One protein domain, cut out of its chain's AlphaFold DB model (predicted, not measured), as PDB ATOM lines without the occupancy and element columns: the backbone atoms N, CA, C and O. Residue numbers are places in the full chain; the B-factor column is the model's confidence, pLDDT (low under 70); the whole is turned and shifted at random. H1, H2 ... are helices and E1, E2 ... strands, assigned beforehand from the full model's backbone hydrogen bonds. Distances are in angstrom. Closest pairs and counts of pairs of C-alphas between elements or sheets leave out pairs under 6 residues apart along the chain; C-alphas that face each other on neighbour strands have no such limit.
ATOM      1  N   ALA A   8     -44.948  18.292 -18.032       88.06
ATOM      2  CA  ALA A   8     -45.655  19.240 -18.888       88.06
ATOM      3  C   ALA A   8     -45.012  19.291 -20.280       88.06
ATOM      4  O   ALA A   8     -45.700  19.088 -21.281       88.06
ATOM      5  N   ALA A   9     -43.686  19.454 -20.330       90.69
ATOM      6  CA  ALA A   9     -42.945  19.453 -21.588       90.69
ATOM      7  C   ALA A   9     -43.035  18.097 -22.307       90.69
ATOM      8  O   ALA A   9     -43.166  18.043 -23.528       90.69
ATOM      9  N   TYR A  10     -43.003  16.985 -21.567       89.12
ATOM     10  CA  TYR A  10     -43.134  15.645 -22.137       89.12
ATOM     11  C   TYR A  10     -44.489  15.434 -22.821       89.12
ATOM     12  O   TYR A  10     -44.539  14.977 -23.962       89.12
ATOM     13  N   GLU A  11     -45.589  15.809 -22.166       88.12
ATOM     14  CA  GLU A  11     -46.935  15.688 -22.735       88.12
ATOM     15  C   GLU A  11     -47.097  16.560 -23.995       88.12
ATOM     16  O   GLU A  11     -47.686  16.118 -24.990       88.12
ATOM     17  N   GLU A  12     -46.541  17.771 -23.993       93.38
ATOM     18  CA  GLU A  12     -46.527  18.643 -25.171       93.38
ATOM     19  C   GLU A  12     -45.732  18.011 -26.324       93.38
ATOM     20  O   GLU A  12     -46.248  17.874 -27.435       93.38
ATOM     21  N   LEU A  13     -44.518  17.522 -26.050       93.25
ATOM     22  CA  LEU A  13     -43.665  16.866 -27.044       93.25
ATOM     23  C   LEU A  13     -44.312  15.613 -27.639       93.25
ATOM     24  O   LEU A  13     -44.217  15.403 -28.848       93.25
ATOM     25  N   LEU A  14     -44.988  14.795 -26.827       88.88
ATOM     26  CA  LEU A  14     -45.730  13.631 -27.318       88.88
ATOM     27  C   LEU A  14     -46.844  14.035 -28.287       88.88
ATOM     28  O   LEU A  14     -47.061  13.357 -29.292       88.88
ATOM     29  N   THR A  15     -47.549  15.127 -27.990       91.81
ATOM     30  CA  THR A  15     -48.634  15.644 -28.837       91.81
ATOM     31  C   THR A  15     -48.079  16.158 -30.160       91.81
ATOM     32  O   THR A  15     -48.491  15.683 -31.216       91.81
ATOM     33  N   LEU A  16     -47.055  17.012 -30.112       95.56
ATOM     34  CA  LEU A  16     -46.399  17.554 -31.305       95.56
ATOM     35  C   LEU A  16     -45.784  16.457 -32.183       95.56
ATOM     36  O   LEU A  16     -45.889  16.492 -33.410       95.56
ATOM     37  N   ALA A  17     -45.140  15.461 -31.571       92.19
ATOM     38  CA  ALA A  17     -44.567  14.331 -32.294       92.19
ATOM     39  C   ALA A  17     -45.655  13.465 -32.944       92.19
ATOM     40  O   ALA A  17     -45.480  13.039 -34.088       92.19
ATOM     41  N   SER A  18     -46.778  13.238 -32.256       92.19
ATOM     42  CA  SER A  18     -47.938  12.522 -32.797       92.19
ATOM     43  C   SER A  18     -48.532  13.247 -34.007       92.19
ATOM     44  O   SER A  18     -48.676  12.643 -35.069       92.19
ATOM     45  N   GLU A  19     -48.776  14.554 -33.890       94.38
ATOM     46  CA  GLU A  19     -49.314  15.387 -34.970       94.38
ATOM     47  C   GLU A  19     -48.382  15.431 -36.184       94.38
ATOM     48  O   GLU A  19     -48.823  15.259 -37.320       94.38
ATOM     49  N   ARG A  20     -47.075  15.607 -35.956       93.94
ATOM     50  CA  ARG A  20     -46.088  15.714 -37.037       93.94
ATOM     51  C   ARG A  20     -45.854  14.396 -37.773       93.94
ATOM     52  O   ARG A  20     -45.585  14.412 -38.972       93.94
ATOM     53  N   SER A  21     -45.880  13.275 -37.057       87.88
ATOM     54  CA  SER A  21     -45.614  11.951 -37.633       87.88
ATOM     55  C   SER A  21     -46.868  11.251 -38.158       87.88
ATOM     56  O   SER A  21     -46.746  10.281 -38.901       87.88
ATOM     57  N   GLY A  22     -48.064  11.703 -37.762       89.56
ATOM     58  CA  GLY A  22     -49.319  10.991 -38.013       89.56
ATOM     59  C   GLY A  22     -49.451   9.684 -37.216       89.56
ATOM     60  O   GLY A  22     -50.361   8.894 -37.468       89.56
ATOM     61  N   ILE A  23     -48.546   9.431 -36.266       86.00
ATOM     62  CA  ILE A  23     -48.546   8.242 -35.414       86.00
ATOM     63  C   ILE A  23     -49.343   8.548 -34.147       86.00
ATOM     64  O   ILE A  23     -49.191   9.605 -33.546       86.00
ATOM     65  N   GLU A  24     -50.167   7.603 -33.699       82.56
ATOM     66  CA  GLU A  24     -50.942   7.743 -32.462       82.56
ATOM     67  C   GLU A  24     -50.037   8.034 -31.253       82.56
ATOM     68  O   GLU A  24     -49.027   7.364 -31.039       82.56
ATOM     69  N   ARG A  25     -50.431   8.994 -30.412       81.06
ATOM     70  CA  ARG A  25     -49.651   9.464 -29.253       81.06
ATOM     71  C   ARG A  25     -49.101   8.346 -28.362       81.06
ATOM     72  O   ARG A  25     -47.933   8.380 -27.993       81.06
ATOM     73  N   TYR A  26     -49.907   7.324 -28.067       78.06
ATOM     74  CA  TYR A  26     -49.461   6.199 -27.235       78.06
ATOM     75  C   TYR A  26     -48.353   5.368 -27.902       78.06
ATOM     76  O   TYR A  26     -47.526   4.779 -27.211       78.06
ATOM     77  N   LYS A  27     -48.328   5.290 -29.240       76.88
ATOM     78  CA  LYS A  27     -47.269   4.602 -29.986       76.88
ATOM     79  C   LYS A  27     -45.968   5.391 -29.904       76.88
ATOM     80  O   LYS A  27     -44.926   4.798 -29.659       76.88
ATOM     81  N   VAL A  28     -46.040   6.716 -30.044       82.75
ATOM     82  CA  VAL A  28     -44.887   7.618 -29.871       82.75
ATOM     83  C   VAL A  28     -44.303   7.490 -28.465       82.75
ATOM     84  O   VAL A  28     -43.095   7.341 -28.304       82.75
ATOM     85  N   GLU A  29     -45.166   7.480 -27.451       82.12
ATOM     86  CA  GLU A  29     -44.759   7.268 -26.065       82.12
ATOM     87  C   GLU A  29     -44.060   5.916 -25.874       82.12
ATOM     88  O   GLU A  29     -42.937   5.867 -25.374       82.12
ATOM     89  N   LYS A  30     -44.670   4.815 -26.325       78.25
ATOM     90  CA  LYS A  30     -44.042   3.486 -26.254       78.25
ATOM     91  C   LYS A  30     -42.684   3.452 -26.966       78.25
ATOM     92  O   LYS A  30     -41.735   2.864 -26.447       78.25
ATOM     93  N   ASP A  31     -42.577   4.098 -28.125       79.62
ATOM     94  CA  ASP A  31     -41.335   4.174 -28.893       79.62
ATOM     95  C   ASP A  31     -40.217   4.900 -28.132       79.62
ATOM     96  O   ASP A  31     -39.071   4.437 -28.111       79.62
ATOM     97  N   TYR A  32     -40.561   5.997 -27.448       84.31
ATOM     98  CA  TYR A  32     -39.645   6.729 -26.578       84.31
ATOM     99  C   TYR A  32     -39.082   5.827 -25.473       84.31
ATOM    100  O   TYR A  32     -37.862   5.776 -25.283       84.31
ATOM    101  N   TRP A  33     -39.942   5.067 -24.789       82.06
ATOM    102  CA  TRP A  33     -39.521   4.166 -23.715       82.06
ATOM    103  C   TRP A  33     -38.628   3.034 -24.212       82.06
ATOM    104  O   TRP A  33     -37.577   2.778 -23.623       82.06
ATOM    105  N   VAL A  34     -38.982   2.421 -25.342       79.62
ATOM    106  CA  VAL A  34     -38.146   1.422 -26.022       79.62
ATOM    107  C   VAL A  34     -36.758   1.985 -26.333       79.62
ATOM    108  O   VAL A  34     -35.746   1.364 -25.998       79.62
ATOM    109  N   CYS A  35     -36.685   3.176 -26.931       82.38
ATOM    110  CA  CYS A  35     -35.410   3.805 -27.274       82.38
ATOM    111  C   CYS A  35     -34.592   4.172 -26.030       82.38
ATOM    112  O   CYS A  35     -33.369   4.001 -26.031       82.38
ATOM    113  N   LYS A  36     -35.247   4.640 -24.960       86.06
ATOM    114  CA  LYS A  36     -34.588   4.928 -23.682       86.06
ATOM    115  C   LYS A  36     -33.970   3.663 -23.085       86.06
ATOM    116  O   LYS A  36     -32.782   3.682 -22.781       86.06
ATOM    117  N   MET A  37     -34.725   2.570 -22.985       84.00
ATOM    118  CA  MET A  37     -34.229   1.302 -22.430       84.00
ATOM    119  C   MET A  37     -33.078   0.726 -23.254       84.00
ATOM    120  O   MET A  37     -32.071   0.302 -22.695       84.00
ATOM    121  N   LEU A  38     -33.184   0.747 -24.589       85.12
ATOM    122  CA  LEU A  38     -32.089   0.319 -25.466       85.12
ATOM    123  C   LEU A  38     -30.823   1.141 -25.225       85.12
ATOM    124  O   LEU A  38     -29.732   0.578 -25.141       85.12
ATOM    125  N   LYS A  39     -30.968   2.461 -25.073       89.06
ATOM    126  CA  LYS A  39     -29.851   3.344 -24.745       89.06
ATOM    127  C   LYS A  39     -29.251   3.014 -23.380       89.06
ATOM    128  O   LYS A  39     -28.033   2.964 -23.276       89.06
ATOM    129  N   GLU A  40     -30.074   2.791 -22.358       89.06
ATOM    130  CA  GLU A  40     -29.620   2.428 -21.009       89.06
ATOM    131  C   GLU A  40     -28.836   1.119 -21.006       89.06
ATOM    132  O   GLU A  40     -27.751   1.069 -20.436       89.06
ATOM    133  N   ILE A  41     -29.336   0.088 -21.693       88.75
ATOM    134  CA  ILE A  41     -28.628  -1.188 -21.845       88.75
ATOM    135  C   ILE A  41     -27.292  -0.964 -22.553       88.75
ATOM    136  O   ILE A  41     -26.266  -1.441 -22.074       88.75
ATOM    137  N   ALA A  42     -27.292  -0.215 -23.659       89.94
ATOM    138  CA  ALA A  42     -26.101   0.000 -24.475       89.94
ATOM    139  C   ALA A  42     -24.967   0.718 -23.723       89.94
ATOM    140  O   ALA A  42     -23.804   0.452 -24.002       89.94
ATOM    141  N   VAL A  43     -25.287   1.609 -22.776       92.38
ATOM    142  CA  VAL A  43     -24.283   2.321 -21.957       92.38
ATOM    143  C   VAL A  43     -23.994   1.649 -20.608       92.38
ATOM    144  O   VAL A  43     -23.185   2.159 -19.836       92.38
ATOM    145  N   SER A  44     -24.664   0.537 -20.302       91.25
ATOM    146  CA  SER A  44     -24.456  -0.247 -19.080       91.25
ATOM    147  C   SER A  44     -23.362  -1.303 -19.252       91.25
ATOM    148  O   SER A  44     -22.921  -1.600 -20.362       91.25
ATOM    149  N   GLU A  45     -23.001  -1.977 -18.159       89.81
ATOM    150  CA  GLU A  45     -22.120  -3.156 -18.177       89.81
ATOM    151  C   GLU A  45     -22.673  -4.358 -18.975       89.81
ATOM    152  O   GLU A  45     -21.983  -5.363 -19.185       89.81
ATOM    153  N   HIS A  46     -23.935  -4.284 -19.405       86.75
ATOM    154  CA  HIS A  46     -24.599  -5.307 -20.202       86.75
ATOM    155  C   HIS A  46     -24.518  -5.053 -21.715       86.75
ATOM    156  O   HIS A  46     -24.940  -5.927 -22.474       86.75
ATOM    157  N   GLY A  47     -23.970  -3.916 -22.164       87.06
ATOM    158  CA  GLY A  47     -23.926  -3.534 -23.583       87.06
ATOM    159  C   GLY A  47     -23.290  -4.591 -24.494       87.06
ATOM    160  O   GLY A  47     -23.831  -4.899 -25.550       87.06
ATOM    161  N   ASP A  48     -22.223  -5.249 -24.036       87.81
ATOM    162  CA  ASP A  48     -21.522  -6.292 -24.809       87.81
ATOM    163  C   ASP A  48     -22.168  -7.686 -24.699       87.81
ATOM    164  O   ASP A  48     -21.763  -8.648 -25.360       87.81
ATOM    165  N   LYS A  49     -23.177  -7.824 -23.834       85.56
ATOM    166  CA  LYS A  49     -23.853  -9.093 -23.527       85.56
ATOM    167  C   LYS A  49     -25.277  -9.133 -24.068       85.56
ATOM    168  O   LYS A  49     -25.858 -10.214 -24.125       85.56
ATOM    169  N   VAL A  50     -25.853  -7.992 -24.444       85.38
ATOM    170  CA  VAL A  50     -27.257  -7.869 -24.836       85.38
ATOM    171  C   VAL A  50     -27.361  -7.253 -26.223       85.38
ATOM    172  O   VAL A  50     -26.916  -6.142 -26.469       85.38
ATOM    173  N   TYR A  51     -28.011  -7.975 -27.126       83.19
ATOM    174  CA  TYR A  51     -28.107  -7.634 -28.535       83.19
ATOM    175  C   TYR A  51     -29.565  -7.441 -28.923       83.19
ATOM    176  O   TYR A  51     -30.423  -8.278 -28.629       83.19
ATOM    177  N   PHE A  52     -29.851  -6.346 -29.617       80.94
ATOM    178  CA  PHE A  52     -31.185  -6.081 -30.132       80.94
ATOM    179  C   PHE A  52     -31.460  -6.949 -31.362       80.94
ATOM    180  O   PHE A  52     -30.666  -6.967 -32.301       80.94
ATOM    181  N   LYS A  53     -32.575  -7.685 -31.358       80.62
ATOM    182  CA  LYS A  53     -32.964  -8.580 -32.456       80.62
ATOM    183  C   LYS A  53     -34.425  -8.373 -32.858       80.62
ATOM    184  O   LYS A  53     -35.123  -7.498 -32.353       80.62
ATOM    185  N   GLY A  54     -34.896  -9.203 -33.785       74.38
ATOM    186  CA  GLY A  54     -36.290  -9.214 -34.228       74.38
ATOM    187  C   GLY A  54     -36.605  -8.103 -35.226       74.38
ATOM    188  O   GLY A  54     -35.731  -7.350 -35.655       74.38
ATOM    189  N   GLY A  55     -37.869  -7.992 -35.631       71.81
ATOM    190  CA  GLY A  55     -38.233  -7.011 -36.659       71.81
ATOM    191  C   GLY A  55     -38.163  -5.558 -36.186       71.81
ATOM    192  O   GLY A  55     -37.981  -4.686 -37.024       71.81
ATOM    193  N   THR A  56     -38.201  -5.291 -34.877       71.50
ATOM    194  CA  THR A  56     -37.945  -3.944 -34.341       71.50
ATOM    195  C   THR A  56     -36.493  -3.512 -34.575       71.50
ATOM    196  O   THR A  56     -36.235  -2.348 -34.865       71.50
ATOM    197  N   SER A  57     -35.530  -4.443 -34.521       76.19
ATOM    198  CA  SER A  57     -34.135  -4.147 -34.883       76.19
ATOM    199  C   SER A  57     -33.969  -3.865 -36.380       76.19
ATOM    200  O   SER A  57     -33.216  -2.971 -36.755       76.19
ATOM    201  N   LEU A  58     -34.735  -4.555 -37.235       72.06
ATOM    202  CA  LEU A  58     -34.737  -4.325 -38.683       72.06
ATOM    203  C   LEU A  58     -35.375  -2.980 -39.053       72.06
ATOM    204  O   LEU A  58     -34.867  -2.309 -39.948       72.06
ATOM    205  N   SER A  59     -36.442  -2.561 -38.363       73.56
ATOM    206  CA  SER A  59     -37.051  -1.245 -38.587       73.56
ATOM    207  C   SER A  59     -36.195  -0.110 -38.025       73.56
ATOM    208  O   SER A  59     -35.877   0.823 -38.753       73.56
ATOM    209  N   LYS A  60     -35.757  -0.193 -36.760       74.19
ATOM    210  CA  LYS A  60     -35.023   0.901 -36.094       74.19
ATOM    211  C   LYS A  60     -33.545   0.993 -36.457       74.19
ATOM    212  O   LYS A  60     -33.019   2.095 -36.537       74.19
ATOM    213  N   GLY A  61     -32.864  -0.140 -36.611       74.62
ATOM    214  CA  GLY A  61     -31.425  -0.171 -36.884       74.62
ATOM    215  C   GLY A  61     -31.091  -0.069 -38.369       74.62
ATOM    216  O   GLY A  61     -30.079   0.521 -38.725       74.62
ATOM    217  N   TYR A  62     -31.950  -0.630 -39.227       75.31
ATOM    218  CA  TYR A  62     -31.664  -0.775 -40.656       75.31
ATOM    219  C   TYR A  62     -32.700  -0.121 -41.581       75.31
ATOM    220  O   TYR A  62     -32.465  -0.066 -42.784       75.31
ATOM    221  N   GLY A  63     -33.841   0.357 -41.065       74.69
ATOM    222  CA  GLY A  63     -34.896   0.965 -41.888       74.69
ATOM    223  C   GLY A  63     -35.518   0.012 -42.916       74.69
ATOM    224  O   GLY A  63     -36.082   0.464 -43.907       74.69
ATOM    225  N   LEU A  64     -35.392  -1.306 -42.719       72.31
ATOM    226  CA  LEU A  64     -35.751  -2.308 -43.731       72.31
ATOM    227  C   LEU A  64     -37.251  -2.601 -43.795       72.31
ATOM    228  O   LEU A  64     -37.727  -3.135 -44.794       72.31
ATOM    229  N   ILE A  65     -37.988  -2.301 -42.725       71.62
ATOM    230  CA  ILE A  65     -39.437  -2.488 -42.650       71.62
ATOM    231  C   ILE A  65     -40.073  -1.302 -41.924       71.62
ATOM    232  O   ILE A  65     -39.546  -0.844 -40.910       71.62
ATOM    233  N   ASP A  66     -41.233  -0.856 -42.404       62.75
ATOM    234  CA  ASP A  66     -42.023   0.200 -41.768       62.75
ATOM    235  C   ASP A  66     -43.185  -0.420 -40.989       62.75
ATOM    236  O   ASP A  66     -44.306  -0.575 -41.475       62.75
ATOM    237  N   ARG A  67     -42.877  -0.901 -39.781       67.19
ATOM    238  CA  ARG A  67     -43.892  -1.383 -38.845       67.19
ATOM    239  C   ARG A  67     -43.619  -0.853 -37.455       67.19
ATOM    240  O   ARG A  67     -42.508  -0.983 -36.933       67.19
ATOM    241  N   PHE A  68     -44.670  -0.345 -36.826       62.81
ATOM    242  CA  PHE A  68     -44.658  -0.121 -35.394       62.81
ATOM    243  C   PHE A  68     -44.558  -1.478 -34.693       62.81
ATOM    244  O   PHE A  68     -45.316  -2.402 -35.000       62.81
ATOM    245  N   SER A  69     -43.601  -1.626 -33.787       63.41
ATOM    246  CA  SER A  69     -43.410  -2.862 -33.040       63.41
ATOM    247  C   SER A  69     -43.395  -2.519 -31.563       63.41
ATOM    248  O   SER A  69     -42.522  -1.798 -31.093       63.41
ATOM    249  N   GLU A  70     -44.398  -3.027 -30.858       60.16
ATOM    250  CA  GLU A  70     -44.533  -2.897 -29.408       60.16
ATOM    251  C   GLU A  70     -43.481  -3.729 -28.654       60.16
ATOM    252  O   GLU A  70     -43.179  -3.468 -27.491       60.16
ATOM    253  N   ASP A  71     -42.881  -4.706 -29.337       65.44
ATOM    254  CA  ASP A  71     -42.034  -5.714 -28.720       65.44
ATOM    255  C   ASP A  71     -40.555  -5.317 -28.780       65.44
ATOM    256  O   ASP A  71     -40.003  -5.047 -29.856       65.44
ATOM    257  N   LEU A  72     -39.888  -5.354 -27.621       69.31
ATOM    258  CA  LEU A  72     -38.430  -5.315 -27.533       69.31
ATOM    259  C   LEU A  72     -37.880  -6.744 -27.462       69.31
ATOM    260  O   LEU A  72     -37.839  -7.363 -26.398       69.31
ATOM    261  N   ASP A  73     -37.442  -7.270 -28.603       74.44
ATOM    262  CA  ASP A  73     -36.783  -8.570 -28.653       74.44
ATOM    263  C   ASP A  73     -35.278  -8.415 -28.386       74.44
ATOM    264  O   ASP A  73     -34.530  -7.886 -29.212       74.44
ATOM    265  N   LEU A  74     -34.813  -8.940 -27.252       79.88
ATOM    266  CA  LEU A  74     -33.392  -8.970 -26.900       79.88
ATOM    267  C   LEU A  74     -32.823 -10.388 -26.964       79.88
ATOM    268  O   LEU A  74     -33.489 -11.385 -26.660       79.88
ATOM    269  N   PHE A  75     -31.570 -10.480 -27.382       81.81
ATOM    270  CA  PHE A  75     -30.741 -11.672 -27.310       81.81
ATOM    271  C   PHE A  75     -29.642 -11.452 -26.277       81.81
ATOM    272  O   PHE A  75     -29.070 -10.372 -26.211       81.81
ATOM    273  N   VAL A  76     -29.346 -12.474 -25.481       83.38
ATOM    274  CA  VAL A  76     -28.307 -12.411 -24.455       83.38
ATOM    275  C   VAL A  76     -27.214 -13.397 -24.806       83.38
ATOM    276  O   VAL A  76     -27.500 -14.561 -25.075       83.38
ATOM    277  N   TYR A  77     -25.973 -12.930 -24.778       81.56
ATOM    278  CA  TYR A  77     -24.790 -13.726 -25.041       81.56
ATOM    279  C   TYR A  77     -23.859 -13.693 -23.833       81.56
ATOM    280  O   TYR A  77     -23.465 -12.636 -23.349       81.56
ATOM    281  N   SER A  78     -23.496 -14.877 -23.345       78.88
ATOM    282  CA  SER A  78     -22.636 -15.030 -22.165       78.88
ATOM    283  C   SER A  78     -21.132 -14.989 -22.475       78.88
ATOM    284  O   SER A  78     -20.328 -15.201 -21.572       78.88
ATOM    285  N   GLY A  79     -20.736 -14.756 -23.732       78.31
ATOM    286  CA  GLY A  79     -19.332 -14.821 -24.164       78.31
ATOM    287  C   GLY A  79     -18.831 -16.239 -24.461       78.31
ATOM    288  O   GLY A  79     -17.693 -16.411 -24.887       78.31
ATOM    289  N   ASN A  80     -19.666 -17.264 -24.257       77.62
ATOM    290  CA  ASN A  80     -19.339 -18.656 -24.548       77.62
ATOM    291  C   ASN A  80     -20.389 -19.255 -25.508       77.62
ATOM    292  O   ASN A  80     -21.562 -19.329 -25.139       77.62
ATOM    293  N   PRO A  81     -20.005 -19.713 -26.718       70.25
ATOM    294  CA  PRO A  81     -20.916 -20.366 -27.668       70.25
ATOM    295  C   PRO A  81     -21.569 -21.651 -27.133       70.25
ATOM    296  O   PRO A  81     -22.664 -22.012 -27.556       70.25
ATOM    297  N   SER A  82     -20.920 -22.333 -26.186       71.81
ATOM    298  CA  SER A  82     -21.451 -23.493 -25.451       71.81
ATOM    299  C   SER A  82     -21.976 -23.102 -24.066       71.81
ATOM    300  O   SER A  82     -22.085 -23.943 -23.170       71.81
ATOM    301  N   GLY A  83     -22.250 -21.811 -23.870       64.06
ATOM    302  CA  GLY A  83     -22.637 -21.222 -22.601       64.06
ATOM    303  C   GLY A  83     -23.814 -21.943 -21.952       64.06
ATOM    304  O   GLY A  83     -24.778 -22.363 -22.594       64.06
ATOM    305  N   SER A  84     -23.733 -22.090 -20.632       74.00
ATOM    306  CA  SER A  84     -24.824 -22.669 -19.861       74.00
ATOM    307  C   SER A  84     -26.060 -21.777 -19.962       74.00
ATOM    308  O   SER A  84     -26.001 -20.582 -19.668       74.00
ATOM    309  N   LYS A  85     -27.215 -22.386 -20.252       76.31
ATOM    310  CA  LYS A  85     -28.543 -21.745 -20.182       76.31
ATOM    311  C   LYS A  85     -28.793 -21.051 -18.833       76.31
ATOM    312  O   LYS A  85     -29.670 -20.200 -18.738       76.31
ATOM    313  N   THR A  86     -28.062 -21.425 -17.782       80.94
ATOM    314  CA  THR A  86     -28.115 -20.791 -16.459       80.94
ATOM    315  C   THR A  86     -27.379 -19.449 -16.417       80.94
ATOM    316  O   THR A  86     -27.835 -18.544 -15.726       80.94
ATOM    317  N   ALA A  87     -26.279 -19.287 -17.156       78.69
ATOM    318  CA  ALA A  87     -25.524 -18.032 -17.201       78.69
ATOM    319  C   ALA A  87     -26.311 -16.935 -17.934       78.69
ATOM    320  O   ALA A  87     -26.460 -15.833 -17.416       78.69
ATOM    321  N   GLU A  88     -26.907 -17.268 -19.081       77.88
ATOM    322  CA  GLU A  88     -27.789 -16.353 -19.822       77.88
ATOM    323  C   GLU A  88     -28.993 -15.920 -18.980       77.88
ATOM    324  O   GLU A  88     -29.360 -14.750 -18.994       77.88
ATOM    325  N   LYS A  89     -29.566 -16.848 -18.193       79.62
ATOM    326  CA  LYS A  89     -30.669 -16.568 -17.261       79.62
ATOM    327  C   LYS A  89     -30.301 -15.541 -16.187       79.62
ATOM    328  O   LYS A  89     -31.155 -14.745 -15.821       79.62
ATOM    329  N   ARG A  90     -29.064 -15.575 -15.683       83.12
ATOM    330  CA  ARG A  90     -28.576 -14.600 -14.698       83.12
ATOM    331  C   ARG A  90     -28.438 -13.226 -15.325       83.12
ATOM    332  O   ARG A  90     -29.104 -12.318 -14.868       83.12
ATOM    333  N   ILE A  91     -27.718 -13.124 -16.447       82.62
ATOM    334  CA  ILE A  91     -27.541 -11.846 -17.155       82.62
ATOM    335  C   ILE A  91     -28.892 -11.205 -17.452       82.62
ATOM    336  O   ILE A  91     -29.065 -10.005 -17.283       82.62
ATOM    337  N   VAL A  92     -29.868 -11.997 -17.890       80.69
ATOM    338  CA  VAL A  92     -31.163 -11.426 -18.230       80.69
ATOM    339  C   VAL A  92     -31.981 -11.018 -16.995       80.69
ATOM    340  O   VAL A  92     -32.637  -9.981 -17.037       80.69
ATOM    341  N   ALA A  93     -31.860 -11.722 -15.865       80.69
ATOM    342  CA  ALA A  93     -32.376 -11.238 -14.579       80.69
ATOM    343  C   ALA A  93     -31.685  -9.931 -14.142       80.69
ATOM    344  O   ALA A  93     -32.372  -8.981 -13.772       80.69
ATOM    345  N   ASP A  94     -30.362  -9.846 -14.276       84.38
ATOM    346  CA  ASP A  94     -29.574  -8.659 -13.920       84.38
ATOM    347  C   ASP A  94     -30.002  -7.442 -14.756       84.38
ATOM    348  O   ASP A  94     -30.327  -6.391 -14.207       84.38
ATOM    349  N   VAL A  95     -30.143  -7.615 -16.075       83.25
ATOM    350  CA  VAL A  95     -30.648  -6.578 -16.994       83.25
ATOM    351  C   VAL A  95     -32.065  -6.138 -16.617       83.25
ATOM    352  O   VAL A  95     -32.402  -4.963 -16.741       83.25
ATOM    353  N   SER A  96     -32.904  -7.060 -16.132       79.31
ATOM    354  CA  SER A  96     -34.254  -6.715 -15.652       79.31
ATOM    355  C   SER A  96     -34.186  -5.771 -14.472       79.31
ATOM    356  O   SER A  96     -34.861  -4.745 -14.461       79.31
ATOM    357  N   HIS A  97     -33.388  -6.150 -13.475       82.62
ATOM    358  CA  HIS A  97     -33.229  -5.389 -12.250       82.62
ATOM    359  C   HIS A  97     -32.660  -4.012 -12.565       82.62
ATOM    360  O   HIS A  97     -33.254  -3.021 -12.157       82.62
ATOM    361  N   PHE A  98     -31.617  -3.948 -13.392       86.56
ATOM    362  CA  PHE A  98     -31.038  -2.699 -13.872       86.56
ATOM    363  C   PHE A  98     -32.082  -1.769 -14.514       86.56
ATOM    364  O   PHE A  98     -32.170  -0.590 -14.167       86.56
ATOM    365  N   LEU A  99     -32.914  -2.292 -15.422       82.69
ATOM    366  CA  LEU A  99     -33.945  -1.492 -16.086       82.69
ATOM    367  C   LEU A  99     -35.038  -1.029 -15.122       82.69
ATOM    368  O   LEU A  99     -35.456   0.123 -15.200       82.69
ATOM    369  N   ILE A 100     -35.499  -1.898 -14.220       81.00
ATOM    370  CA  ILE A 100     -36.500  -1.535 -13.208       81.00
ATOM    371  C   ILE A 100     -35.939  -0.450 -12.289       81.00
ATOM    372  O   ILE A 100     -36.630   0.523 -11.999       81.00
ATOM    373  N   GLU A 101     -34.687  -0.583 -11.853       83.88
ATOM    374  CA  GLU A 101     -34.034   0.371 -10.958       83.88
ATOM    375  C   GLU A 101     -33.851   1.749 -11.593       83.88
ATOM    376  O   GLU A 101     -34.189   2.753 -10.964       83.88
ATOM    377  N   ASN A 102     -33.431   1.801 -12.858       84.94
ATOM    378  CA  ASN A 102     -33.265   3.056 -13.598       84.94
ATOM    379  C   ASN A 102     -34.581   3.713 -14.049       84.94
ATOM    380  O   ASN A 102     -34.560   4.831 -14.566       84.94
ATOM    381  N   ASN A 103     -35.714   3.030 -13.876       81.50
ATOM    382  CA  ASN A 103     -37.040   3.498 -14.282       81.50
ATOM    383  C   ASN A 103     -38.068   3.353 -13.136       81.50
ATOM    384  O   ASN A 103     -39.260   3.154 -13.379       81.50
ATOM    385  N   ARG A 104     -37.627   3.412 -11.866       75.94
ATOM    386  CA  ARG A 104     -38.511   3.232 -10.692       75.94
ATOM    387  C   ARG A 104     -39.596   4.291 -10.565       75.94
ATOM    388  O   ARG A 104     -40.655   4.004 -10.020       75.94
ATOM    389  N   ASP A 105     -39.328   5.500 -11.033       70.94
ATOM    390  CA  ASP A 105     -40.242   6.644 -11.004       70.94
ATOM    391  C   ASP A 105     -41.516   6.423 -11.836       70.94
ATOM    392  O   ASP A 105     -42.523   7.102 -11.639       70.94
ATOM    393  N   ILE A 106     -41.481   5.439 -12.731       68.50
ATOM    394  CA  ILE A 106     -42.522   5.164 -13.722       68.50
ATOM    395  C   ILE A 106     -42.947   3.690 -13.760       68.50
ATOM    396  O   ILE A 106     -43.997   3.385 -14.318       68.50
ATOM    397  N   TYR A 107     -42.189   2.774 -13.151       62.50
ATOM    398  CA  TYR A 107     -42.509   1.346 -13.107       62.50
ATOM    399  C   TYR A 107     -43.742   1.034 -12.238       62.50
ATOM    400  O   TYR A 107     -43.823   1.424 -11.073       62.50
ATOM    401  N   ARG A 108     -44.685   0.252 -12.782       61.34
ATOM    402  CA  ARG A 108     -45.903  -0.218 -12.102       61.34
ATOM    403  C   ARG A 108     -45.957  -1.742 -12.042       61.34
ATOM    404  O   ARG A 108     -46.329  -2.412 -13.001       61.34
ATOM    405  N   GLU A 109     -45.673  -2.292 -10.866       51.56
ATOM    406  CA  GLU A 109     -45.631  -3.742 -10.611       51.56
ATOM    407  C   GLU A 109     -46.930  -4.475 -11.017       51.56
ATOM    408  O   GLU A 109     -46.889  -5.542 -11.631       51.56
ATOM    409  N   ASN A 110     -48.084  -3.841 -10.778       46.34
ATOM    410  CA  ASN A 110     -49.428  -4.391 -11.005       46.34
ATOM    411  C   ASN A 110     -49.835  -4.565 -12.484       46.34
ATOM    412  O   ASN A 110     -50.943  -5.038 -12.760       46.34
ATOM    413  N   GLU A 111     -48.995  -4.140 -13.432       49.78
ATOM    414  CA  GLU A 111     -49.252  -4.227 -14.878       49.78
ATOM    415  C   GLU A 111     -48.324  -5.237 -15.587       49.78
ATOM    416  O   GLU A 111     -48.480  -5.488 -16.781       49.78
ATOM    417  N   SER A 112     -47.409  -5.885 -14.853       48.94
ATOM    418  CA  SER A 112     -46.554  -6.949 -15.391       48.94
ATOM    419  C   SER A 112     -47.317  -8.286 -15.495       48.94
ATOM    420  O   SER A 112     -47.827  -8.806 -14.503       48.94
ATOM    421  N   VAL A 113     -47.437  -8.864 -16.700       47.16
ATOM    422  CA  VAL A 113     -48.130 -10.152 -16.915       47.16
ATOM    423  C   VAL A 113     -47.108 -11.278 -17.054       47.16
ATOM    424  O   VAL A 113     -46.531 -11.507 -18.117       47.16
ATOM    425  N   THR A 114     -46.886 -12.033 -15.982       39.56
ATOM    426  CA  THR A 114     -45.994 -13.202 -16.000       39.56
ATOM    427  C   THR A 114     -46.755 -14.427 -16.516       39.56
ATOM    428  O   THR A 114     -47.347 -15.176 -15.743       39.56
ATOM    429  N   GLY A 115     -46.785 -14.626 -17.837       30.08
ATOM    430  CA  GLY A 115     -47.521 -15.722 -18.476       30.08
ATOM    431  C   GLY A 115     -46.669 -16.586 -19.408       30.08
ATOM    432  O   GLY A 115     -46.381 -16.180 -20.526       30.08
ATOM    433  N   GLY A 116     -46.370 -17.818 -18.978       26.20
ATOM    434  CA  GLY A 116     -46.098 -18.958 -19.864       26.20
ATOM    435  C   GLY A 116     -44.655 -19.145 -20.353       26.20
ATOM    436  O   GLY A 116     -44.005 -18.235 -20.845       26.20
ATOM    437  N   ASN A 117     -44.175 -20.387 -20.248       30.03
ATOM    438  CA  ASN A 117     -42.881 -20.892 -20.713       30.03
ATOM    439  C   ASN A 117     -42.527 -20.500 -22.162       30.03
ATOM    440  O   ASN A 117     -42.695 -21.306 -23.066       30.03
ATOM    441  N   PHE A 118     -41.921 -19.336 -22.388       27.27
ATOM    442  CA  PHE A 118     -41.033 -19.092 -23.524       27.27
ATOM    443  C   PHE A 118     -39.938 -18.117 -23.105       27.27
ATOM    444  O   PHE A 118     -40.171 -17.140 -22.407       27.27
ATOM    445  N   ARG A 119     -38.712 -18.400 -23.551       33.19
ATOM    446  CA  ARG A 119     -37.490 -17.608 -23.339       33.19
ATOM    447  C   ARG A 119     -37.511 -16.318 -24.168       33.19
ATOM    448  O   ARG A 119     -36.593 -16.049 -24.939       33.19
ATOM    449  N   LYS A 120     -38.597 -15.567 -24.067       35.22
ATOM    450  CA  LYS A 120     -38.689 -14.180 -24.485       35.22
ATOM    451  C   LYS A 120     -38.733 -13.413 -23.192       35.22
ATOM    452  O   LYS A 120     -39.636 -13.620 -22.396       35.22
ATOM    453  N   PHE A 121     -37.718 -12.610 -22.955       37.81
ATOM    454  CA  PHE A 121     -37.804 -11.599 -21.930       37.81
ATOM    455  C   PHE A 121     -38.840 -10.595 -22.428       37.81
ATOM    456  O   PHE A 121     -38.523  -9.866 -23.368       37.81
ATOM    457  N   PRO A 122     -40.098 -10.602 -21.951       41.09
ATOM    458  CA  PRO A 122     -41.083  -9.696 -22.487       41.09
ATOM    459  C   PRO A 122     -40.788  -8.390 -21.771       41.09
ATOM    460  O   PRO A 122     -41.337  -8.103 -20.713       41.09
ATOM    461  N   LEU A 123     -39.906  -7.580 -22.347       45.25
ATOM    462  CA  LEU A 123     -39.885  -6.156 -22.046       45.25
ATOM    463  C   LEU A 123     -41.230  -5.506 -22.367       45.25
ATOM    464  O   LEU A 123     -41.459  -4.412 -21.894       45.25
ATOM    465  N   GLN A 124     -42.154  -6.197 -23.044       41.19
ATOM    466  CA  GLN A 124     -43.585  -5.908 -22.965       41.19
ATOM    467  C   GLN A 124     -44.055  -5.692 -21.521       41.19
ATOM    468  O   GLN A 124     -44.818  -4.776 -21.303       41.19
ATOM    469  N   ASN A 125     -43.587  -6.457 -20.527       43.53
ATOM    470  CA  ASN A 125     -43.989  -6.283 -19.128       43.53
ATOM    471  C   ASN A 125     -43.307  -5.093 -18.458       43.53
ATOM    472  O   ASN A 125     -43.936  -4.448 -17.634       43.53
ATOM    473  N   ALA A 126     -42.053  -4.787 -18.805       45.06
ATOM    474  CA  ALA A 126     -41.363  -3.603 -18.294       45.06
ATOM    475  C   ALA A 126     -41.926  -2.328 -18.939       45.06
ATOM    476  O   ALA A 126     -42.285  -1.396 -18.240       45.06
ATOM    477  N   VAL A 127     -42.091  -2.320 -20.262       44.41
ATOM    478  CA  VAL A 127     -42.711  -1.242 -21.041       44.41
ATOM    479  C   VAL A 127     -44.192  -1.096 -20.688       44.41
ATOM    480  O   VAL A 127     -44.626   0.026 -20.493       44.41
ATOM    481  N   ALA A 128     -44.973  -2.168 -20.524       45.03
ATOM    482  CA  ALA A 128     -46.366  -2.068 -20.064       45.03
ATOM    483  C   ALA A 128     -46.445  -1.569 -18.617       45.03
ATOM    484  O   ALA A 128     -47.234  -0.669 -18.348       45.03
ATOM    485  N   ALA A 129     -45.580  -2.065 -17.721       46.16
ATOM    486  CA  ALA A 129     -45.455  -1.539 -16.363       46.16
ATOM    487  C   ALA A 129     -45.061  -0.057 -16.341       46.16
ATOM    488  O   ALA A 129     -45.455   0.656 -15.428       46.16
ATOM    489  N   ILE A 130     -44.303   0.418 -17.326       49.62
ATOM    490  CA  ILE A 130     -43.795   1.793 -17.384       49.62
ATOM    491  C   ILE A 130     -44.756   2.747 -18.119       49.62
ATOM    492  O   ILE A 130     -44.911   3.899 -17.724       49.62
ATOM    493  N   CYS A 131     -45.446   2.274 -19.157       45.97
ATOM    494  CA  CYS A 131     -46.331   3.076 -20.007       45.97
ATOM    495  C   CYS A 131     -47.781   3.155 -19.524       45.97
ATOM    496  O   CYS A 131     -48.573   3.839 -20.167       45.97
ATOM    497  N   GLY A 132     -48.166   2.466 -18.446       42.69
ATOM    498  CA  GLY A 132     -49.504   2.590 -17.874       42.69
ATOM    499  C   GLY A 132     -50.627   2.278 -18.869       42.69
ATOM    500  O   GLY A 132     -51.345   3.193 -19.273       42.69
TER     501      GLY A 132
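This is residues 8 to 132 of the 140 residues of an uncharacterized protein of termite gut metagenome (UniProt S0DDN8). The long helix H2 makes the middle: H1 meets its first end in an L, while H4 and H5 slant steeply across it farther along. A two-stranded ribbon of E1 and E2 sits by the last part of H2 and by H4, and H3 hangs beyond the ribbon, touching no helix. The printed part has 125 residues, with five named helices and two named strands that follow along the chain as H1, H2, E1, H3, E2, H4, H5; the class is mostly helix, and E1 and E2 make an antiparallel sheet. It is compact, with a radius of gyration of the C-alphas of 15.4 A and spans of 49 by 35 by 29 A.

H1, residues 8 to 21, begins at C-alpha 8 (-45.655, 19.240, -18.888) and is 20.1 A long. H2 covers residues 25 to 43, 27.3 A. E1 is residues 50 to 52, H3 residues 54 to 62, and E2 residues 74 to 76. H4, residues 85 to 102, measures 26.1 A. H5, residues 123 to 131, ends at C-alpha 131 (-46.331, 3.076, -20.007).

H2 is the hub, touching three helices. H1 touches it, only just about perpendicular at 72 degrees; C-alphas 18 and 25 are closest, 5.0 A. H4 touches H2 at a steep tilt of 62 degrees, closest C-alphas 37 and 99, 6.9 A. H5 touches H2 at 59 degrees, also steep, closest C-alphas 30 and 131, 6.7 A. E1 and E2 are antiparallel, with N 51 and O 75 2.8 A apart. The closest C-alphas of E2 and H4, 76 and 88, are 6.1 A apart. H3 and H4 are apart. In each helix every O i to N i+4 pair is within hydrogen-bond range.

C-alphas 8 and 82 are farthest apart, 49.5 A. The printed part has no cut. The links H3 to E2 and H4 to H5 are long. The pLDDT is under 70 at residues 66 to 72, 83 and 106 to 132.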